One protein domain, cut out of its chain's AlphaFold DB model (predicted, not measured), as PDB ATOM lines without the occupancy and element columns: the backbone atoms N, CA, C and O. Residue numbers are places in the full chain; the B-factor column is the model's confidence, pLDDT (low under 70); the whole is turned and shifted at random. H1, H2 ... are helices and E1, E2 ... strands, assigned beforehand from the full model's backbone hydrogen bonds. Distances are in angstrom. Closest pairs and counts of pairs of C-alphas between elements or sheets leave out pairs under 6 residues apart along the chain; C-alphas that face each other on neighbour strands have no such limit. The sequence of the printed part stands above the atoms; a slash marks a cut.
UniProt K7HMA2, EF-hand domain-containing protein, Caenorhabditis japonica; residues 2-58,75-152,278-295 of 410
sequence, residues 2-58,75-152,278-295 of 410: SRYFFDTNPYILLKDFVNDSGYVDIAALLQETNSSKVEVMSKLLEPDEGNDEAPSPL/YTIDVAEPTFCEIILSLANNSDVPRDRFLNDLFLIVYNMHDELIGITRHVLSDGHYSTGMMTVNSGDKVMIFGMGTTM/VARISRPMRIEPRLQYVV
ATOM      1  N   SER A   2      32.976  18.480 -13.973       44.72
ATOM      2  CA  SER A   2      32.375  18.447 -15.308       44.72
ATOM      3  C   SER A   2      30.916  18.893 -15.246       44.72
ATOM      4  O   SER A   2      30.093  18.262 -14.577       44.72
ATOM      5  N   ARG A   3      30.599  20.033 -15.866       46.94
ATOM      6  CA  ARG A   3      29.220  20.501 -16.040       46.94
ATOM      7  C   ARG A   3      28.748  19.995 -17.390       46.94
ATOM      8  O   ARG A   3      29.196  20.497 -18.411       46.94
ATOM      9  N   TYR A   4      27.845  19.030 -17.382       52.81
ATOM     10  CA  TYR A   4      27.214  18.570 -18.609       52.81
ATOM     11  C   TYR A   4      25.921  19.358 -18.802       52.81
ATOM     12  O   TYR A   4      25.026  19.324 -17.957       52.81
ATOM     13  N   PHE A   5      25.850  20.124 -19.887       50.97
ATOM     14  CA  PHE A   5      24.694  20.955 -20.202       50.97
ATOM     15  C   PHE A   5      23.686  20.158 -21.044       50.97
ATOM     16  O   PHE A   5      23.889  19.884 -22.230       50.97
ATOM     17  N   PHE A   6      22.567  19.781 -20.428       55.50
ATOM     18  CA  PHE A   6      21.424  19.204 -21.135       55.50
ATOM     19  C   PHE A   6      20.450  20.327 -21.530       55.50
ATOM     20  O   PHE A   6      20.152  21.202 -20.719       55.50
ATOM     21  N   ASP A   7      19.962  20.320 -22.779       48.22
ATOM     22  CA  ASP A   7      19.228  21.447 -23.396       48.22
ATOM     23  C   ASP A   7      17.896  21.774 -22.700       48.22
ATOM     24  O   ASP A   7      17.335  22.854 -22.874       48.22
ATOM     25  N   THR A   8      17.385  20.843 -21.897       51.28
ATOM     26  CA  THR A   8      16.110  20.937 -21.182       51.28
ATOM     27  C   THR A   8      16.252  21.510 -19.768       51.28
ATOM     28  O   THR A   8      15.296  22.101 -19.266       51.28
ATOM     29  N   ASN A   9      17.426  21.387 -19.131       50.75
ATOM     30  CA  ASN A   9      17.690  21.925 -17.794       50.75
ATOM     31  C   ASN A   9      19.199  22.216 -17.592       50.75
ATOM     32  O   ASN A   9      19.981  21.297 -17.336       50.75
ATOM     33  N   PRO A  10      19.636  23.489 -17.650       51.34
ATOM     34  CA  PRO A  10      21.055  23.864 -17.614       51.34
ATOM     35  C   PRO A  10      21.729  23.718 -16.233       51.34
ATOM     36  O   PRO A  10      22.870  24.148 -16.064       51.34
ATOM     37  N   TYR A  11      21.046  23.132 -15.242       53.53
ATOM     38  CA  TYR A  11      21.521  22.989 -13.859       53.53
ATOM     39  C   TYR A  11      21.561  21.540 -13.351       53.53
ATOM     40  O   TYR A  11      21.606  21.325 -12.141       53.53
ATOM     41  N   ILE A  12      21.560  20.539 -14.237       58.41
ATOM     42  CA  ILE A  12      21.732  19.142 -13.819       58.41
ATOM     43  C   ILE A  12      23.190  18.931 -13.390       58.41
ATOM     44  O   ILE A  12      24.115  18.990 -14.200       58.41
ATOM     45  N   LEU A  13      23.407  18.700 -12.093       60.19
ATOM     46  CA  LEU A  13      24.712  18.331 -11.554       60.19
ATOM     47  C   LEU A  13      24.777  16.806 -11.461       60.19
ATOM     48  O   LEU A  13      24.049  16.205 -10.681       60.19
ATOM     49  N   LEU A  14      25.688  16.171 -12.203       64.12
ATOM     50  CA  LEU A  14      25.803  14.704 -12.216       64.12
ATOM     51  C   LEU A  14      25.995  14.080 -10.840       64.12
ATOM     52  O   LEU A  14      25.474  12.999 -10.613       64.12
ATOM     53  N   LYS A  15      26.665  14.778  -9.913       65.06
ATOM     54  CA  LYS A  15      26.834  14.339  -8.518       65.06
ATOM     55  C   LYS A  15      25.507  14.004  -7.824       65.06
ATOM     56  O   LYS A  15      25.507  13.190  -6.916       65.06
ATOM     57  N   ASP A  16      24.403  14.628  -8.243       72.50
ATOM     58  CA  ASP A  16      23.081  14.418  -7.648       72.50
ATOM     59  C   ASP A  16      22.494  13.049  -8.051       72.50
ATOM     60  O   ASP A  16      21.527  12.584  -7.455       72.50
ATOM     61  N   PHE A  17      23.117  12.386  -9.033       73.56
ATOM     62  CA  PHE A  17      22.783  11.054  -9.534       73.56
ATOM     63  C   PHE A  17      23.869  10.021  -9.212       73.56
ATOM     64  O   PHE A  17      23.705   8.856  -9.555       73.56
ATOM     65  N   VAL A  18      24.978  10.421  -8.584       70.75
ATOM     66  CA  VAL A  18      26.046   9.511  -8.149       70.75
ATOM     67  C   VAL A  18      25.678   8.972  -6.766       70.75
ATOM     68  O   VAL A  18      25.419   9.744  -5.846       70.75
ATOM     69  N   ASN A  19      25.667   7.651  -6.604       77.00
ATOM     70  CA  ASN A  19      25.524   7.025  -5.293       77.00
ATOM     71  C   ASN A  19      26.799   7.185  -4.440       77.00
ATOM     72  O   ASN A  19      27.853   7.590  -4.931       77.00
ATOM     73  N   ASP A  20      26.723   6.821  -3.158       74.75
ATOM     74  CA  ASP A  20      27.862   6.912  -2.225       74.75
ATOM     75  C   ASP A  20      29.096   6.107  -2.683       74.75
ATOM     76  O   ASP A  20      30.218   6.391  -2.266       74.75
ATOM     77  N   SER A  21      28.895   5.128  -3.571       72.12
ATOM     78  CA  SER A  21      29.938   4.290  -4.167       72.12
ATOM     79  C   SER A  21      30.514   4.858  -5.474       72.12
ATOM     80  O   SER A  21      31.337   4.204  -6.110       72.12
ATOM     81  N   GLY A  22      30.104   6.055  -5.907       70.31
ATOM     82  CA  GLY A  22      30.648   6.714  -7.097       70.31
ATOM     83  C   GLY A  22      29.980   6.336  -8.427       70.31
ATOM     84  O   GLY A  22      30.415   6.820  -9.468       70.31
ATOM     85  N   TYR A  23      28.929   5.509  -8.425       76.50
ATOM     86  CA  TYR A  23      28.234   5.070  -9.642       76.50
ATOM     87  C   TYR A  23      26.979   5.896  -9.906       76.50
ATOM     88  O   TYR A  23      26.238   6.229  -8.984       76.50
ATOM     89  N   VAL A  24      26.719   6.198 -11.178       71.56
ATOM     90  CA  VAL A  24      25.602   7.062 -11.576       71.56
ATOM     91  C   VAL A  24      24.340   6.242 -11.816       71.56
ATOM     92  O   VAL A  24      24.358   5.262 -12.561       71.56
ATOM     93  N   ASP A  25      23.219   6.681 -11.250       77.56
ATOM     94  CA  ASP A  25      21.893   6.179 -11.596       77.56
ATOM     95  C   ASP A  25      21.464   6.741 -12.959       77.56
ATOM     96  O   ASP A  25      20.854   7.807 -13.085       77.56
ATOM     97  N   ILE A  26      21.815   6.005 -14.015       73.31
ATOM     98  CA  ILE A  26      21.494   6.363 -15.400       73.31
ATOM     99  C   ILE A  26      19.976   6.416 -15.617       73.31
ATOM    100  O   ILE A  26      19.505   7.224 -16.415       73.31
ATOM    101  N   ALA A  27      19.190   5.585 -14.925       74.44
ATOM    102  CA  ALA A  27      17.740   5.584 -15.084       74.44
ATOM    103  C   ALA A  27      17.132   6.881 -14.535       74.44
ATOM    104  O   ALA A  27      16.325   7.511 -15.222       74.44
ATOM    105  N   ALA A  28      17.572   7.314 -13.352       78.12
ATOM    106  CA  ALA A  28      17.193   8.603 -12.782       78.12
ATOM    107  C   ALA A  28      17.667   9.776 -13.661       78.12
ATOM    108  O   ALA A  28      16.903  10.709 -13.906       78.12
ATOM    109  N   LEU A  29      18.881   9.702 -14.217       75.50
ATOM    110  CA  LEU A  29      19.411  10.737 -15.111       75.50
ATOM    111  C   LEU A  29      18.598  10.867 -16.412       75.50
ATOM    112  O   LEU A  29      18.308  11.978 -16.862       75.50
ATOM    113  N   LEU A  30      18.201   9.748 -17.023       75.12
ATOM    114  CA  LEU A  30      17.363   9.753 -18.229       75.12
ATOM    115  C   LEU A  30      15.972  10.334 -17.950       75.12
ATOM    116  O   LEU A  30      15.434  11.054 -18.790       75.12
ATOM    117  N   GLN A  31      15.407  10.057 -16.770       79.50
ATOM    118  CA  GLN A  31      14.126  10.629 -16.354       79.50
ATOM    119  C   GLN A  31      14.211  12.150 -16.177       79.50
ATOM    120  O   GLN A  31      13.330  12.858 -16.661       79.50
ATOM    121  N   GLU A  32      15.272  12.659 -15.546       77.56
ATOM    122  CA  GLU A  32      15.422  14.097 -15.279       77.56
ATOM    123  C   GLU A  32      15.749  14.907 -16.543       77.56
ATOM    124  O   GLU A  32      15.251  16.014 -16.740       77.56
ATOM    125  N   THR A  33      16.581  14.362 -17.433       71.94
ATOM    126  CA  THR A  33      17.027  15.072 -18.645       71.94
ATOM    127  C   THR A  33      15.956  15.143 -19.739       71.94
ATOM    128  O   THR A  33      16.109  15.925 -20.682       71.94
ATOM    129  N   ASN A  34      14.880  14.343 -19.657       73.88
ATOM    130  CA  ASN A  34      13.852  14.189 -20.702       73.88
ATOM    131  C   ASN A  34      14.453  14.056 -22.121       73.88
ATOM    132  O   ASN A  34      13.920  14.584 -23.097       73.88
ATOM    133  N   SER A  35      15.618  13.412 -22.206       72.25
ATOM    134  CA  SER A  35      16.423  13.251 -23.417       72.25
ATOM    135  C   SER A  35      16.498  11.773 -23.778       72.25
ATOM    136  O   SER A  35      16.337  10.896 -22.924       72.25
ATOM    137  N   SER A  36      16.740  11.461 -25.048       75.00
ATOM    138  CA  SER A  36      16.936  10.070 -25.447       75.00
ATOM    139  C   SER A  36      18.239   9.510 -24.865       75.00
ATOM    140  O   SER A  36      19.211  10.233 -24.639       75.00
ATOM    141  N   LYS A  37      18.292   8.185 -24.672       70.44
ATOM    142  CA  LYS A  37      19.505   7.492 -24.204       70.44
ATOM    143  C   LYS A  37      20.721   7.812 -25.081       70.44
ATOM    144  O   LYS A  37      21.808   7.998 -24.555       70.44
ATOM    145  N   VAL A  38      20.521   7.925 -26.394       72.31
ATOM    146  CA  VAL A  38      21.578   8.254 -27.363       72.31
ATOM    147  C   VAL A  38      22.103   9.676 -27.161       72.31
ATOM    148  O   VAL A  38      23.314   9.873 -27.141       72.31
ATOM    149  N   GLU A  39      21.220  10.656 -26.963       74.31
ATOM    150  CA  GLU A  39      21.616  12.055 -26.735       74.31
ATOM    151  C   GLU A  39      22.374  12.219 -25.417       74.31
ATOM    152  O   GLU A  39      23.409  12.883 -25.382       74.31
ATOM    153  N   VAL A  40      21.902  11.575 -24.344       72.75
ATOM    154  CA  VAL A  40      22.600  11.600 -23.052       72.75
ATOM    155  C   VAL A  40      23.964  10.926 -23.156       72.75
ATOM    156  O   VAL A  40      24.945  11.462 -22.647       72.75
ATOM    157  N   MET A  41      24.053   9.794 -23.860       71.06
ATOM    158  CA  MET A  41      25.321   9.097 -24.091       71.06
ATOM    159  C   MET A  41      26.313   9.938 -24.897       71.06
ATOM    160  O   MET A  41      27.474  10.005 -24.507       71.06
ATOM    161  N   SER A  42      25.874  10.595 -25.978       75.12
ATOM    162  CA  SER A  42      26.739  11.485 -26.768       75.12
ATOM    163  C   SER A  42      27.323  12.577 -25.886       75.12
ATOM    164  O   SER A  42      28.538  12.702 -25.797       75.12
ATOM    165  N   LYS A  43      26.466  13.279 -25.138       76.00
ATOM    166  CA  LYS A  43      26.889  14.381 -24.272       76.00
ATOM    167  C   LYS A  43      27.815  13.940 -23.148       76.00
ATOM    168  O   LYS A  43      28.741  14.662 -22.816       76.00
ATOM    169  N   LEU A  44      27.578  12.777 -22.540       72.31
ATOM    170  CA  LEU A  44      28.428  12.290 -21.449       72.31
ATOM    171  C   LEU A  44      29.803  11.817 -21.925       72.31
ATOM    172  O   LEU A  44      30.768  11.910 -21.170       72.31
ATOM    173  N   LEU A  45      29.880  11.295 -23.150       75.62
ATOM    174  CA  LEU A  45      31.125  10.851 -23.775       75.62
ATOM    175  C   LEU A  45      31.858  11.984 -24.512       75.62
ATOM    176  O   LEU A  45      33.002  11.791 -24.919       75.62
ATOM    177  N   GLU A  46      31.229  13.149 -24.680       68.50
ATOM    178  CA  GLU A  46      31.890  14.360 -25.166       68.50
ATOM    179  C   GLU A  46      32.939  14.845 -24.143       68.50
ATOM    180  O   GLU A  46      32.728  14.737 -22.930       68.50
ATOM    181  N   PRO A  47      34.096  15.349 -24.610       60.94
ATOM    182  CA  PRO A  47      35.141  15.859 -23.730       60.94
ATOM    183  C   PRO A  47      34.658  17.070 -22.922       60.94
ATOM    184  O   PRO A  47      33.838  17.864 -23.384       60.94
ATOM    185  N   ASP A  48      35.211  17.235 -21.718       59.81
ATOM    186  CA  ASP A  48      34.983  18.424 -20.891       59.81
ATOM    187  C   ASP A  48      35.395  19.709 -21.638       59.81
ATOM    188  O   ASP A  48      36.453  19.758 -22.275       59.81
ATOM    189  N   GLU A  49      34.594  20.776 -21.501       52.53
ATOM    190  CA  GLU A  49      34.902  22.101 -22.055       52.53
ATOM    191  C   GLU A  49      36.287  22.579 -21.567       52.53
ATOM    192  O   GLU A  49      36.465  22.941 -20.400       52.53
ATOM    193  N   GLY A  50      37.281  22.571 -22.464       54.88
ATOM    194  CA  GLY A  50      38.663  22.985 -22.188       54.88
ATOM    195  C   GLY A  50      39.751  21.988 -22.602       54.88
ATOM    196  O   GLY A  50      40.928  22.330 -22.493       54.88
ATOM    197  N   ASN A  51      39.386  20.794 -23.079       53.19
ATOM    198  CA  ASN A  51      40.312  19.824 -23.669       53.19
ATOM    199  C   ASN A  51      39.931  19.603 -25.146       53.19
ATOM    200  O   ASN A  51      38.917  18.973 -25.436       53.19
ATOM    201  N   ASP A  52      40.714  20.160 -26.075       50.16
ATOM    202  CA  ASP A  52      40.367  20.215 -27.511       50.16
ATOM    203  C   ASP A  52      40.432  18.850 -28.232       50.16
ATOM    204  O   ASP A  52      39.980  18.728 -29.371       50.16
ATOM    205  N   GLU A  53      40.957  17.805 -27.586       54.41
ATOM    206  CA  GLU A  53      40.984  16.444 -28.127       54.41
ATOM    207  C   GLU A  53      39.987  15.552 -27.380       54.41
ATOM    208  O   GLU A  53      40.165  15.228 -26.203       54.41
ATOM    209  N   ALA A  54      38.929  15.131 -28.080       54.62
ATOM    210  CA  ALA A  54      38.070  14.056 -27.599       54.62
ATOM    211  C   ALA A  54      38.934  12.809 -27.344       54.62
ATOM    212  O   ALA A  54      39.721  12.443 -28.226       54.62
ATOM    213  N   PRO A  55      38.813  12.144 -26.181       62.97
ATOM    214  CA  PRO A  55      39.590  10.945 -25.912       62.97
ATOM    215  C   PRO A  55      39.289   9.903 -26.992       62.97
ATOM    216  O   PRO A  55      38.146   9.486 -27.190       62.97
ATOM    217  N   SER A  56      40.326   9.500 -27.727       76.06
ATOM    218  CA  SER A  56      40.214   8.409 -28.688       76.06
ATOM    219  C   SER A  56      39.718   7.155 -27.965       76.06
ATOM    220  O   SER A  56      40.176   6.903 -26.846       76.06
ATOM    221  N   PRO A  57      38.832   6.346 -28.578       87.00
ATOM    222  CA  PRO A  57      38.421   5.086 -27.982       87.00
ATOM    223  C   PRO A  57      39.647   4.261 -27.608       87.00
ATOM    224  O   PRO A  57      40.533   4.061 -28.443       87.00
ATOM    225  N   LEU A  58      39.686   3.792 -26.366       92.50
ATOM    226  CA  LEU A  58      40.747   2.908 -25.919       92.50
ATOM    227  C   LEU A  58      40.506   1.536 -26.545       92.50
ATOM    228  O   LEU A  58      39.400   0.997 -26.453       92.50
ATOM    229  N   TYR A  75      41.312  -7.444 -17.082       96.81
ATOM    230  CA  TYR A  75      41.809  -6.078 -17.024       96.81
ATOM    231  C   TYR A  75      41.390  -5.410 -15.732       96.81
ATOM    232  O   TYR A  75      40.248  -5.568 -15.304       96.81
ATOM    233  N   THR A  76      42.297  -4.643 -15.139       97.12
ATOM    234  CA  THR A  76      41.972  -3.709 -14.060       97.12
ATOM    235  C   THR A  76      41.909  -2.304 -14.642       97.12
ATOM    236  O   THR A  76      42.798  -1.892 -15.386       97.12
ATOM    237  N   ILE A  77      40.829  -1.596 -14.342       96.81
ATOM    238  CA  ILE A  77      40.598  -0.221 -14.767       96.81
ATOM    239  C   ILE A  77      41.336   0.709 -13.809       96.81
ATOM    240  O   ILE A  77      41.170   0.604 -12.595       96.81
ATOM    241  N   ASP A  78      42.101   1.652 -14.356       95.50
ATOM    242  CA  ASP A  78      42.690   2.755 -13.603       95.50
ATOM    243  C   ASP A  78      42.211   4.101 -14.165       95.50
ATOM    244  O   ASP A  78      42.450   4.455 -15.326       95.50
ATOM    245  N   VAL A  79      41.489   4.843 -13.324       92.12
ATOM    246  CA  VAL A  79      40.909   6.156 -13.623       92.12
ATOM    247  C   VAL A  79      41.079   7.083 -12.424       92.12
ATOM    248  O   VAL A  79      40.930   6.673 -11.276       92.12
ATOM    249  N   ALA A  80      41.347   8.363 -12.675       88.44
ATOM    250  CA  ALA A  80      41.527   9.343 -11.599       88.44
ATOM    251  C   ALA A  80      40.212   9.706 -10.881       88.44
ATOM    252  O   ALA A  80      40.215  10.093  -9.715       88.44
ATOM    253  N   GLU A  81      39.089   9.604 -11.589       83.62
ATOM    254  CA  GLU A  81      37.747   9.922 -11.111       83.62
ATOM    255  C   GLU A  81      36.742   8.937 -11.737       83.62
ATOM    256  O   GLU A  81      37.048   8.363 -12.792       83.62
ATOM    257  N   PRO A  82      35.530   8.786 -11.163       86.81
ATOM    258  CA  PRO A  82      34.455   8.034 -11.803       86.81
ATOM    259  C   PRO A  82      34.296   8.444 -13.270       86.81
ATOM    260  O   PRO A  82      34.228   9.636 -13.597       86.81
ATOM    261  N   THR A  83      34.302   7.457 -14.160       85.94
ATOM    262  CA  THR A  83      34.379   7.671 -15.608       85.94
ATOM    263  C   THR A  83      33.221   6.968 -16.295       85.94
ATOM    264  O   THR A  83      32.996   5.775 -16.101       85.94
ATOM    265  N   PHE A  84      32.471   7.701 -17.118       86.62
ATOM    266  CA  PHE A  84      31.472   7.093 -17.993       86.62
ATOM    267  C   PHE A  84      32.164   6.339 -19.110       86.62
ATOM    268  O   PHE A  84      33.058   6.895 -19.763       86.62
ATOM    269  N   CYS A  85      31.721   5.108 -19.345       89.81
ATOM    270  CA  CYS A  85      32.174   4.330 -20.476       89.81
ATOM    271  C   CYS A  85      31.082   3.440 -21.075       89.81
ATOM    272  O   CYS A  85      30.108   3.061 -20.422       89.81
ATOM    273  N   GLU A  86      31.274   3.103 -22.342       92.75
ATOM    274  CA  GLU A  86      30.625   1.984 -23.018       92.75
ATOM    275  C   GLU A  86      31.737   1.038 -23.479       92.75
ATOM    276  O   GLU A  86      32.640   1.459 -24.207       92.75
ATOM    277  N   ILE A  87      31.678  -0.226 -23.055       96.25
ATOM    278  CA  ILE A  87      32.639  -1.249 -23.468       96.25
ATOM    279  C   ILE A  87      31.992  -2.130 -24.531       96.25
ATOM    280  O   ILE A  87      30.898  -2.668 -24.347       96.25
ATOM    281  N   ILE A  88      32.692  -2.268 -25.652       96.88
ATOM    282  CA  ILE A  88      32.273  -3.046 -26.809       96.88
ATOM    283  C   ILE A  88      33.243  -4.212 -26.973       96.88
ATOM    284  O   ILE A  88      34.444  -4.000 -27.109       96.88
ATOM    285  N   LEU A  89      32.709  -5.428 -26.968       97.00
ATOM    286  CA  LEU A  89      33.422  -6.683 -27.178       97.00
ATOM    287  C   LEU A  89      33.188  -7.182 -28.606       97.00
ATOM    288  O   LEU A  89      32.047  -7.217 -29.064       97.00
ATOM    289  N   SER A  90      34.231  -7.666 -29.266       94.50
ATOM    290  CA  SER A  90      34.124  -8.425 -30.514       94.50
ATOM    291  C   SER A  90      35.148  -9.552 -30.555       94.50
ATOM    292  O   SER A  90      36.163  -9.523 -29.863       94.50
ATOM    293  N   LEU A  91      34.907 -10.557 -31.393       92.38
ATOM    294  CA  LEU A  91      35.948 -11.533 -31.708       92.38
ATOM    295  C   LEU A  91      37.033 -10.869 -32.550       92.38
ATOM    296  O   LEU A  91      36.723 -10.204 -33.537       92.38
ATOM    297  N   ALA A  92      38.290 -11.088 -32.178       92.12
ATOM    298  CA  ALA A  92      39.403 -10.638 -32.990       92.12
ATOM    299  C   ALA A  92      39.514 -11.514 -34.243       92.12
ATOM    300  O   ALA A  92      39.230 -12.719 -34.227       92.12
ATOM    301  N   ASN A  93      39.958 -10.910 -35.343       87.88
ATOM    302  CA  ASN A  93      40.210 -11.650 -36.570       87.88
ATOM    303  C   ASN A  93      41.369 -12.624 -36.356       87.88
ATOM    304  O   ASN A  93      42.500 -12.212 -36.128       87.88
ATOM    305  N   ASN A  94      41.091 -13.919 -36.481       89.44
ATOM    306  CA  ASN A  94      42.100 -14.962 -36.400       89.44
ATOM    307  C   ASN A  94      41.758 -16.053 -37.418       89.44
ATOM    308  O   ASN A  94      40.671 -16.630 -37.390       89.44
ATOM    309  N   SER A  95      42.684 -16.321 -38.339       90.12
ATOM    310  CA  SER A  95      42.450 -17.274 -39.430       90.12
ATOM    311  C   SER A  95      42.415 -18.739 -38.976       90.12
ATOM    312  O   SER A  95      41.883 -19.584 -39.698       90.12
ATOM    313  N   ASP A  96      42.916 -19.034 -37.775       91.75
ATOM    314  CA  ASP A  96      42.855 -20.361 -37.158       91.75
ATOM    315  C   ASP A  96      41.532 -20.617 -36.431       91.75
ATOM    316  O   ASP A  96      41.186 -21.777 -36.187       91.75
ATOM    317  N   VAL A  97      40.790 -19.562 -36.075       88.69
ATOM    318  CA  VAL A  97      39.496 -19.672 -35.398       88.69
ATOM    319  C   VAL A  97      38.403 -19.904 -36.448       88.69
ATOM    320  O   VAL A  97      38.199 -19.071 -37.336       88.69
ATOM    321  N   PRO A  98      37.641 -21.013 -36.380       82.44
ATOM    322  CA  PRO A  98      36.515 -21.215 -37.285       82.44
ATOM    323  C   PRO A  98      35.467 -20.104 -37.122       82.44
ATOM    324  O   PRO A  98      35.120 -19.739 -36.000       82.44
ATOM    325  N   ARG A  99      34.929 -19.598 -38.242       73.38
ATOM    326  CA  ARG A  99      34.068 -18.393 -38.294       73.38
ATOM    327  C   ARG A  99      32.866 -18.402 -37.343       73.38
ATOM    328  O   ARG A  99      32.400 -17.346 -36.940       73.38
ATOM    329  N   ASP A 100      32.337 -19.573 -37.023       75.50
ATOM    330  CA  ASP A 100      31.150 -19.769 -36.193       75.50
ATOM    331  C   ASP A 100      31.475 -20.204 -34.756       75.50
ATOM    332  O   ASP A 100      30.559 -20.386 -33.951       75.50
ATOM    333  N   ARG A 101      32.757 -20.413 -34.426       77.50
ATOM    334  CA  ARG A 101      33.161 -21.130 -33.212       77.50
ATOM    335  C   ARG A 101      32.752 -20.409 -31.936       77.50
ATOM    336  O   ARG A 101      32.214 -21.055 -31.047       77.50
ATOM    337  N   PHE A 102      32.999 -19.108 -31.873       82.88
ATOM    338  CA  PHE A 102      32.738 -18.275 -30.697       82.88
ATOM    339  C   PHE A 102      31.691 -17.188 -30.966       82.88
ATOM    340  O   PHE A 102      31.481 -16.303 -30.136       82.88
ATOM    341  N   LEU A 103      31.050 -17.224 -32.140       79.94
ATOM    342  CA  LEU A 103      30.057 -16.227 -32.515       79.94
ATOM    343  C   LEU A 103      28.890 -16.280 -31.527       79.94
ATOM    344  O   LEU A 103      28.294 -17.339 -31.331       79.94
ATOM    345  N   ASN A 104      28.584 -15.130 -30.925       83.00
ATOM    346  CA  ASN A 104      27.604 -14.972 -29.855       83.00
ATOM    347  C   ASN A 104      27.868 -15.871 -28.629       83.00
ATOM    348  O   ASN A 104      26.951 -16.044 -27.843       83.00
ATOM    349  N   ASP A 105      29.068 -16.447 -28.451       84.06
ATOM    350  CA  ASP A 105      29.408 -17.317 -27.306       84.06
ATOM    351  C   ASP A 105      30.068 -16.553 -26.156       84.06
ATOM    352  O   ASP A 105      30.080 -17.036 -25.023       84.06
ATOM    353  N   LEU A 106      30.639 -15.385 -26.455       89.62
ATOM    354  CA  LEU A 106      31.410 -14.598 -25.503       89.62
ATOM    355  C   LEU A 106      30.581 -13.464 -24.917       89.62
ATOM    356  O   LEU A 106      29.886 -12.737 -25.627       89.62
ATOM    357  N   PHE A 107      30.714 -13.261 -23.618       93.44
ATOM    358  CA  PHE A 107      30.232 -12.062 -22.958       93.44
ATOM    359  C   PHE A 107      31.292 -11.528 -22.008       93.44
ATOM    360  O   PHE A 107      32.092 -12.273 -21.444       93.44
ATOM    361  N   LEU A 108      31.298 -10.214 -21.857       95.56
ATOM    362  CA  LEU A 108      32.181  -9.496 -20.959       95.56
ATOM    363  C   LEU A 108      31.367  -9.028 -19.764       95.56
ATOM    364  O   LEU A 108      30.230  -8.582 -19.921       95.56
ATOM    365  N   ILE A 109      31.961  -9.123 -18.583       95.88
ATOM    366  CA  ILE A 109      31.431  -8.561 -17.346       95.88
ATOM    367  C   ILE A 109      32.397  -7.517 -16.798       95.88
ATOM    368  O   ILE A 109      33.612  -7.630 -16.971       95.88
ATOM    369  N   VAL A 110      31.838  -6.538 -16.101       96.56
ATOM    370  CA  VAL A 110      32.567  -5.557 -15.307       96.56
ATOM    371  C   VAL A 110      32.075  -5.656 -13.876       96.56
ATOM    372  O   VAL A 110      30.865  -5.622 -13.648       96.56
ATOM    373  N   TYR A 111      32.988  -5.804 -12.926       94.75
ATOM    374  CA  TYR A 111      32.665  -5.902 -11.507       94.75
ATOM    375  C   TYR A 111      33.607  -5.049 -10.668       94.75
ATOM    376  O   TYR A 111      34.757  -4.823 -11.047       94.75
ATOM    377  N   ASN A 112      33.105  -4.551  -9.544       93.19
ATOM    378  CA  ASN A 112      33.878  -3.686  -8.661       93.19
ATOM    379  C   ASN A 112      34.751  -4.484  -7.680       93.19
ATOM    380  O   ASN A 112      34.726  -5.715  -7.637       93.19
ATOM    381  N   MET A 113      35.510  -3.775  -6.845       88.38
ATOM    382  CA  MET A 113      36.368  -4.383  -5.816       88.38
ATOM    383  C   MET A 113      35.605  -5.143  -4.714       88.38
ATOM    384  O   MET A 113      36.230  -5.841  -3.916       88.38
ATOM    385  N   HIS A 114      34.280  -4.998  -4.650       88.69
ATOM    386  CA  HIS A 114      33.395  -5.688  -3.711       88.69
ATOM    387  C   HIS A 114      32.702  -6.903  -4.341       88.69
ATOM    388  O   HIS A 114      31.777  -7.445  -3.738       88.69
ATOM    389  N   ASP A 115      33.139  -7.319  -5.534       87.88
ATOM    390  CA  ASP A 115      32.507  -8.372  -6.325       87.88
ATOM    391  C   ASP A 115      31.016  -8.073  -6.558       87.88
ATOM    392  O   ASP A 115      30.140  -8.908  -6.339       87.88
ATOM    393  N   GLU A 116      30.704  -6.852  -6.993       90.31
ATOM    394  CA  GLU A 116      29.372  -6.476  -7.464       90.31
ATOM    395  C   GLU A 116      29.403  -6.224  -8.969       90.31
ATOM    396  O   GLU A 116      30.297  -5.553  -9.485       90.31
ATOM    397  N   LEU A 117      28.412  -6.759  -9.686       91.62
ATOM    398  CA  LEU A 117      28.295  -6.597 -11.131       91.62
ATOM    399  C   LEU A 117      27.903  -5.153 -11.486       91.62
ATOM    400  O   LEU A 117      26.803  -4.707 -11.165       91.62
ATOM    401  N   ILE A 118      28.785  -4.467 -12.207       92.31
ATOM    402  CA  ILE A 118      28.612  -3.093 -12.697       92.31
ATOM    403  C   ILE A 118      28.095  -3.082 -14.136       92.31
ATOM    404  O   ILE A 118      27.222  -2.292 -14.491       92.31
ATOM    405  N   GLY A 119      28.615  -3.983 -14.970       93.00
ATOM    406  CA  GLY A 119      28.308  -4.023 -16.394       93.00
ATOM    407  C   GLY A 119      28.386  -5.428 -16.966       93.00
ATOM    408  O   GLY A 119      29.094  -6.292 -16.459       93.00
ATOM    409  N   ILE A 120      27.643  -5.664 -18.039       95.56
ATOM    410  CA  ILE A 120      27.713  -6.901 -18.816       95.56
ATOM    411  C   ILE A 120      27.335  -6.593 -20.257       95.56
ATOM    412  O   ILE A 120      26.435  -5.788 -20.487       95.56
ATOM    413  N   THR A 121      27.991  -7.221 -21.229       96.06
ATOM    414  CA  THR A 121      27.591  -7.096 -22.632       96.06
ATOM    415  C   THR A 121      26.231  -7.750 -22.838       96.06
ATOM    416  O   THR A 121      26.064  -8.953 -22.643       96.06
ATOM    417  N   ARG A 122      25.233  -6.948 -23.210       92.56
ATOM    418  CA  ARG A 122      23.845  -7.408 -23.398       92.56
ATOM    419  C   ARG A 122      23.268  -7.018 -24.745       92.56
ATOM    420  O   ARG A 122      22.295  -7.635 -25.166       92.56
ATOM    421  N   HIS A 123      23.855  -6.015 -25.391       91.19
ATOM    422  CA  HIS A 123      23.319  -5.431 -26.607       91.19
ATOM    423  C   HIS A 123      24.109  -5.859 -27.828       91.19
ATOM    424  O   HIS A 123      25.336  -5.778 -27.820       91.19
ATOM    425  N   VAL A 124      23.414  -6.268 -28.886       90.75
ATOM    426  CA  VAL A 124      24.036  -6.464 -30.201       90.75
ATOM    427  C   VAL A 124      24.061  -5.124 -30.920       90.75
ATOM    428  O   VAL A 124      23.027  -4.476 -31.058       90.75
ATOM    429  N   LEU A 125      25.241  -4.712 -31.380       88.00
ATOM    430  CA  LEU A 125      25.385  -3.564 -32.273       88.00
ATOM    431  C   LEU A 125      25.258  -4.043 -33.731       88.00
ATOM    432  O   LEU A 125      24.154  -4.273 -34.217       88.00
ATOM    433  N   SER A 126      26.382  -4.259 -34.419       85.94
ATOM    434  CA  SER A 126      26.460  -4.896 -35.739       85.94
ATOM    435  C   SER A 126      27.690  -5.804 -35.820       85.94
ATOM    436  O   SER A 126      28.598  -5.707 -34.996       85.94
ATOM    437  N   ASP A 127      27.720  -6.708 -36.802       82.19
ATOM    438  CA  ASP A 127      28.927  -7.456 -37.189       82.19
ATOM    439  C   ASP A 127      29.643  -8.192 -36.037       82.19
ATOM    440  O   ASP A 127      30.868  -8.223 -35.978       82.19
ATOM    441  N   GLY A 128      28.890  -8.761 -35.088       86.25
ATOM    442  CA  GLY A 128      29.465  -9.501 -33.955       86.25
ATOM    443  C   GLY A 128      30.086  -8.624 -32.861       86.25
ATOM    444  O   GLY A 128      30.956  -9.096 -32.132       86.25
ATOM    445  N   HIS A 129      29.648  -7.366 -32.750       93.19
ATOM    446  CA  HIS A 129      30.011  -6.465 -31.658       93.19
ATOM    447  C   HIS A 129      28.917  -6.435 -30.586       93.19
ATOM    448  O   HIS A 129      27.737  -6.221 -30.888       93.19
ATOM    449  N   TYR A 130      29.324  -6.599 -29.329       94.75
ATOM    450  CA  TYR A 130      28.446  -6.672 -28.165       94.75
ATOM    451  C   TYR A 130      28.764  -5.547 -27.187       94.75
ATOM    452  O   TYR A 130      29.907  -5.396 -26.768       94.75
ATOM    453  N   SER A 131      27.761  -4.769 -26.799       95.00
ATOM    454  CA  SER A 131      27.925  -3.599 -25.935       95.00
ATOM    455  C   SER A 131      27.383  -3.845 -24.529       95.00
ATOM    456  O   SER A 131      26.336  -4.481 -24.345       95.00
ATOM    457  N   THR A 132      28.080  -3.298 -23.531       94.62
ATOM    458  CA  THR A 132      27.581  -3.171 -22.153       94.62
ATOM    459  C   THR A 132      26.434  -2.171 -22.022       94.62
ATOM    460  O   THR A 132      25.722  -2.160 -21.021       94.62
ATOM    461  N   GLY A 133      26.254  -1.308 -23.023       86.44
ATOM    462  CA  GLY A 133      25.629  -0.009 -22.831       86.44
ATOM    463  C   GLY A 133      26.503   0.897 -21.960       86.44
ATOM    464  O   GLY A 133      27.614   0.540 -21.563       86.44
ATOM    465  N   MET A 134      25.991   2.089 -21.667       85.19
ATOM    466  CA  MET A 134      26.675   3.033 -20.789       85.19
ATOM    467  C   MET A 134      26.691   2.535 -19.342       85.19
ATOM    468  O   MET A 134      25.667   2.090 -18.824       85.19
ATOM    469  N   MET A 135      27.839   2.684 -18.696       89.00
ATOM    470  CA  MET A 135      28.056   2.443 -17.274       89.00
ATOM    471  C   MET A 135      29.058   3.460 -16.716       89.00
ATOM    472  O   MET A 135      29.699   4.201 -17.466       89.00
ATOM    473  N   THR A 136      29.194   3.495 -15.395       88.69
ATOM    474  CA  THR A 136      30.260   4.232 -14.707       88.69
ATOM    475  C   THR A 136      31.280   3.231 -14.191       88.69
ATOM    476  O   THR A 136      30.887   2.207 -13.639       88.69
ATOM    477  N   VAL A 137      32.563   3.526 -14.366       92.69
ATOM    478  CA  VAL A 137      33.668   2.724 -13.837       92.69
ATOM    479  C   VAL A 137      34.545   3.557 -12.912       92.69
ATOM    480  O   VAL A 137      34.695   4.768 -13.100       92.69
ATOM    481  N   ASN A 138      35.124   2.888 -11.923       93.62
ATOM    482  CA  ASN A 138      36.050   3.428 -10.940       93.62
ATOM    483  C   ASN A 138      37.411   2.722 -11.023       93.62
ATOM    484  O   ASN A 138      37.532   1.638 -11.594       93.62
ATOM    485  N   SER A 139      38.443   3.333 -10.432       95.56
ATOM    486  CA  SER A 139      39.750   2.679 -10.312       95.56
ATOM    487  C   SER A 139      39.616   1.413  -9.464       95.56
ATOM    488  O   SER A 139      38.969   1.423  -8.414       95.56
ATOM    489  N   GLY A 140      40.201   0.315  -9.940       96.38
ATOM    490  CA  GLY A 140      40.100  -1.010  -9.331       96.38
ATOM    491  C   GLY A 140      38.934  -1.864  -9.838       96.38
ATOM    492  O   GLY A 140      38.910  -3.059  -9.531       96.38
ATOM    493  N   ASP A 141      38.007  -1.309 -10.627       96.69
ATOM    494  CA  ASP A 141      36.998  -2.115 -11.321       96.69
ATOM    495  C   ASP A 141      37.681  -3.069 -12.308       96.69
ATOM    496  O   ASP A 141      38.706  -2.752 -12.917       96.69
ATOM    497  N   LYS A 142      37.120  -4.266 -12.467       96.12
ATOM    498  CA  LYS A 142      37.713  -5.341 -13.261       96.12
ATOM    499  C   LYS A 142      36.825  -5.727 -14.423       96.12
ATOM    500  O   LYS A 142      35.613  -5.842 -14.279       96.12
ATOM    501  N   VAL A 143      37.458  -6.009 -15.554       96.62
ATOM    502  CA  VAL A 143      36.828  -6.499 -16.779       96.62
ATOM    503  C   VAL A 143      37.266  -7.938 -17.018       96.62
ATOM    504  O   VAL A 143      38.460  -8.243 -16.975       96.62
ATOM    505  N   MET A 144      36.310  -8.827 -17.279       94.75
ATOM    506  CA  MET A 144      36.582 -10.244 -17.515       94.75
ATOM    507  C   MET A 144      35.660 -10.826 -18.585       94.75
ATOM    508  O   MET A 144      34.485 -10.472 -18.669       94.75
ATOM    509  N   ILE A 145      36.202 -11.733 -19.395       93.12
ATOM    510  CA  ILE A 145      35.511 -12.358 -20.525       93.12
ATOM    511  C   ILE A 145      35.163 -13.798 -20.163       93.12
ATOM    512  O   ILE A 145      35.976 -14.522 -19.585       93.12
ATOM    513  N   PHE A 146      33.956 -14.210 -20.541       88.56
ATOM    514  CA  PHE A 146      33.419 -15.543 -20.318       88.56
ATOM    515  C   PHE A 146      32.856 -16.133 -21.603       88.56
ATOM    516  O   PHE A 146      32.144 -15.467 -22.351       88.56
ATOM    517  N   GLY A 147      33.135 -17.417 -21.819       85.25
ATOM    518  CA  GLY A 147      32.438 -18.234 -22.805       85.25
ATOM    519  C   GLY A 147      31.221 -18.921 -22.187       85.25
ATOM    520  O   GLY A 147      31.288 -19.447 -21.074       85.25
ATOM    521  N   MET A 148      30.114 -18.978 -22.920       77.44
ATOM    522  CA  MET A 148      28.918 -19.721 -22.509       77.44
ATOM    523  C   MET A 148      29.025 -21.232 -22.700       77.44
ATOM    524  O   MET A 148      28.122 -21.954 -22.270       77.44
ATOM    525  N   GLY A 149      30.092 -21.697 -23.353       65.38
ATOM    526  CA  GLY A 149      30.453 -23.104 -23.466       65.38
ATOM    527  C   GLY A 149      29.892 -23.837 -24.684       65.38
ATOM    528  O   GLY A 149      29.967 -25.066 -24.708       65.38
ATOM    529  N   THR A 150      29.444 -23.126 -25.736       55.03
ATOM    530  CA  THR A 150      29.137 -23.751 -27.054       55.03
ATOM    531  C   THR A 150      30.319 -24.516 -27.647       55.03
ATOM    532  O   THR A 150      30.164 -25.329 -28.563       55.03
ATOM    533  N   THR A 151      31.521 -24.234 -27.157       52.22
ATOM    534  CA  THR A 151      32.785 -24.712 -27.693       52.22
ATOM    535  C   THR A 151      33.247 -26.042 -27.103       52.22
ATOM    536  O   THR A 151      34.204 -26.627 -27.600       52.22
ATOM    537  N   MET A 152      32.549 -26.631 -26.134       53.12
ATOM    538  CA  MET A 152      32.988 -27.917 -25.571       53.12
ATOM    539  C   MET A 152      32.637 -29.131 -26.445       53.12
ATOM    540  O   MET A 152      33.212 -30.202 -26.263       53.12
ATOM    541  N   VAL A 278      36.825  -2.385 -27.352       95.94
ATOM    542  CA  VAL A 278      36.806  -0.947 -27.595       95.94
ATOM    543  C   VAL A 278      36.030  -0.287 -26.468       95.94
ATOM    544  O   VAL A 278      34.828  -0.507 -26.325       95.94
ATOM    545  N   ALA A 279      36.706   0.543 -25.679       94.69
ATOM    546  CA  ALA A 279      36.080   1.354 -24.646       94.69
ATOM    547  C   ALA A 279      35.915   2.794 -25.142       94.69
ATOM    548  O   ALA A 279      36.889   3.509 -25.390       94.69
ATOM    549  N   ARG A 280      34.663   3.235 -25.275       92.38
ATOM    550  CA  ARG A 280      34.334   4.655 -25.439       92.38
ATOM    551  C   ARG A 280      34.287   5.271 -24.055       92.38
ATOM    552  O   ARG A 280      33.511   4.804 -23.227       92.38
ATOM    553  N   ILE A 281      35.118   6.272 -23.804       88.94
ATOM    554  CA  ILE A 281      35.357   6.818 -22.468       88.94
ATOM    555  C   ILE A 281      35.154   8.325 -22.466       88.94
ATOM    556  O   ILE A 281      35.527   9.007 -23.409       88.94
ATOM    557  N   SER A 282      34.581   8.837 -21.383       84.06
ATOM    558  CA  SER A 282      34.426  10.282 -21.160       84.06
ATOM    559  C   SER A 282      35.724  10.965 -20.717       84.06
ATOM    560  O   SER A 282      35.858  12.183 -20.809       84.06
ATOM    561  N   ARG A 283      36.686  10.194 -20.194       84.25
ATOM    562  CA  ARG A 283      37.931  10.679 -19.579       84.25
ATOM    563  C   ARG A 283      39.070   9.689 -19.824       84.25
ATOM    564  O   ARG A 283      38.778   8.515 -20.052       84.25
ATOM    565  N   PRO A 284      40.345  10.120 -19.747       87.94
ATOM    566  CA  PRO A 284      41.482   9.214 -19.853       87.94
ATOM    567  C   PRO A 284      41.378   8.055 -18.861       87.94
ATOM    568  O   PRO A 284      41.235   8.260 -17.656       87.94
ATOM    569  N   MET A 285      41.471   6.844 -19.396       90.06
ATOM    570  CA  MET A 285      41.401   5.586 -18.667       90.06
ATOM    571  C   MET A 285      42.609   4.749 -19.059       90.06
ATOM    572  O   MET A 285      42.936   4.659 -20.245       90.06
ATOM    573  N   ARG A 286      43.267   4.145 -18.074       92.62
ATOM    574  CA  ARG A 286      44.291   3.124 -18.295       92.62
ATOM    575  C   ARG A 286      43.715   1.758 -17.980       92.62
ATOM    576  O   ARG A 286      42.773   1.624 -17.198       92.62
ATOM    577  N   ILE A 287      44.281   0.757 -18.632       94.50
ATOM    578  CA  ILE A 287      43.867  -0.627 -18.507       94.50
ATOM    579  C   ILE A 287      45.113  -1.460 -18.240       94.50
ATOM    580  O   ILE A 287      46.054  -1.440 -19.026       94.50
ATOM    581  N   GLU A 288      45.105  -2.182 -17.124       96.12
ATOM    582  CA  GLU A 288      46.191  -3.073 -16.729       96.12
ATOM    583  C   GLU A 288      45.791  -4.531 -17.002       96.12
ATOM    584  O   GLU A 288      44.911  -5.058 -16.308       96.12
ATOM    585  N   PRO A 289      46.383  -5.193 -18.016       96.81
ATOM    586  CA  PRO A 289      46.076  -6.579 -18.339       96.81
ATOM    587  C   PRO A 289      46.690  -7.550 -17.324       96.81
ATOM    588  O   PRO A 289      47.770  -7.323 -16.778       96.81
ATOM    589  N   ARG A 290      46.017  -8.679 -17.101       95.06
ATOM    590  CA  ARG A 290      46.498  -9.777 -16.260       95.06
ATOM    591  C   ARG A 290      45.942 -11.111 -16.735       95.06
ATOM    592  O   ARG A 290      44.728 -11.278 -16.823       95.06
ATOM    593  N   LEU A 291      46.806 -12.104 -16.934       93.62
ATOM    594  CA  LEU A 291      46.353 -13.475 -17.152       93.62
ATOM    595  C   LEU A 291      45.690 -14.036 -15.882       93.62
ATOM    596  O   LEU A 291      46.262 -14.011 -14.790       93.62
ATOM    597  N   GLN A 292      44.474 -14.556 -16.029       92.62
ATOM    598  CA  GLN A 292      43.644 -15.036 -14.933       92.62
ATOM    599  C   GLN A 292      43.104 -16.435 -15.229       92.62
ATOM    600  O   GLN A 292      42.388 -16.654 -16.204       92.62
ATOM    601  N   TYR A 293      43.355 -17.374 -14.314       91.69
ATOM    602  CA  TYR A 293      42.644 -18.650 -14.300       91.69
ATOM    603  C   TYR A 293      41.203 -18.454 -13.830       91.69
ATOM    604  O   TYR A 293      40.944 -17.828 -12.794       91.69
ATOM    605  N   VAL A 294      40.253 -19.026 -14.564       88.19
ATOM    606  CA  VAL A 294      38.839 -18.999 -14.194       88.19
ATOM    607  C   VAL A 294      38.570 -20.122 -13.198       88.19
ATOM    608  O   VAL A 294      38.382 -21.279 -13.567       88.19
ATOM    609  N   VAL A 295      38.577 -19.772 -11.913       88.19
ATOM    610  CA  VAL A 295      38.268 -20.692 -10.815       88.19
ATOM    611  C   VAL A 295      36.763 -20.772 -10.538       88.19
ATOM    612  O   VAL A 295      35.964 -19.985 -11.057       88.19
TER     613      VAL A 295
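AT A GLANCE: This is residues 2 to 58, 75 to 152 and 278 to 295 of the 410 residues of the protein "EF-hand domain-containing protein" of Caenorhabditis japonica (UniProt K7HMA2). Two strongly twisted sheets lie face to face as a sandwich, a larger one of E4, E3, E6, E1 and E8 and a smaller one of E5, E2 and E7. Three short helices gather toward one end of the long axis, with H3 packed on the smaller sheet, while residues 92 to 98 stick out toward the other end. The 153 printed residues run H1 H2 H3 E1 E2 E3 E4 E5 E6 E7 E8, and both sheets are antiparallel. The class is mixed, helices and strands, with under half of the residues in named elements. The whole is compact, with a radius of gyration of the C-alphas of 16.9 A, and elongated in outline, spanning 53 by 31 by 30 A.

IN THESE COORDINATES: H1, residues 14 to 17, begins at C-alpha 14 (25.803, 14.704, -12.216). H2 is residues 26 to 33, and H3, residues 37 to 45, is 12.1 A long. E1 is residues 75 to 78. E2, residues 83 to 91, measures 25.1 A. E3 is residues 106 to 111, and E4 is residues 117 to 120. E5, residues 129 to 137, measures 20.4 A and bends by 68 degrees at residue 134. E6 is residues 142 to 147, and E7 is residues 278 to 281. E8, residues 286 to 293, measures 22.2 A and ends at C-alpha 293 (42.644, -18.650, -14.300).

HOW THE PARTS SIT: The larger sheet runs E4 E3 E6 E1 E8. E3 and E4 form a hairpin, with N 118 and O 110 at 2.8 A. E3 and E6 have N 107 and O 146 at 2.9 A, E6 and E1 have N 143 and O 75 at 2.8 A, and E1 and E8 have N 76 and O 288 at 2.9 A. In the smaller sheet, E5 and E2 have N 130 and O 89 at 2.8 A, and E2 and E7 have N 88 and O 278 at 2.8 A. The facing parts of the two sheets are 9.3 A centre to centre. H3 is on the smaller sheet at a height of 9.7 A. H2 and H3 touch only at the corner, and only just, with 3 pairs of C-alphas within 8 A, the closest those of Leu 30 and Lys 37 at 6.7 A. H1 and H2 only just touch, with 3 such pairs, the closest Phe 17 and Leu 29 at 6.5 A. Every O i to N i+4 pair is within hydrogen-bond range in H2 and H3; H1 is too short for one.

THE WHOLE: The two C-alphas farthest apart, those of Pro 10 and Met 152, are 53.7 A apart. Residues 59 to 74 and 153 to 277 are not printed, with C-alpha gaps of 12.7 A and 27.3 A. The link E2 to E3 is long. The pLDDT is under 70 in residues 2 to 15, 46 to 55 and 149 to 152.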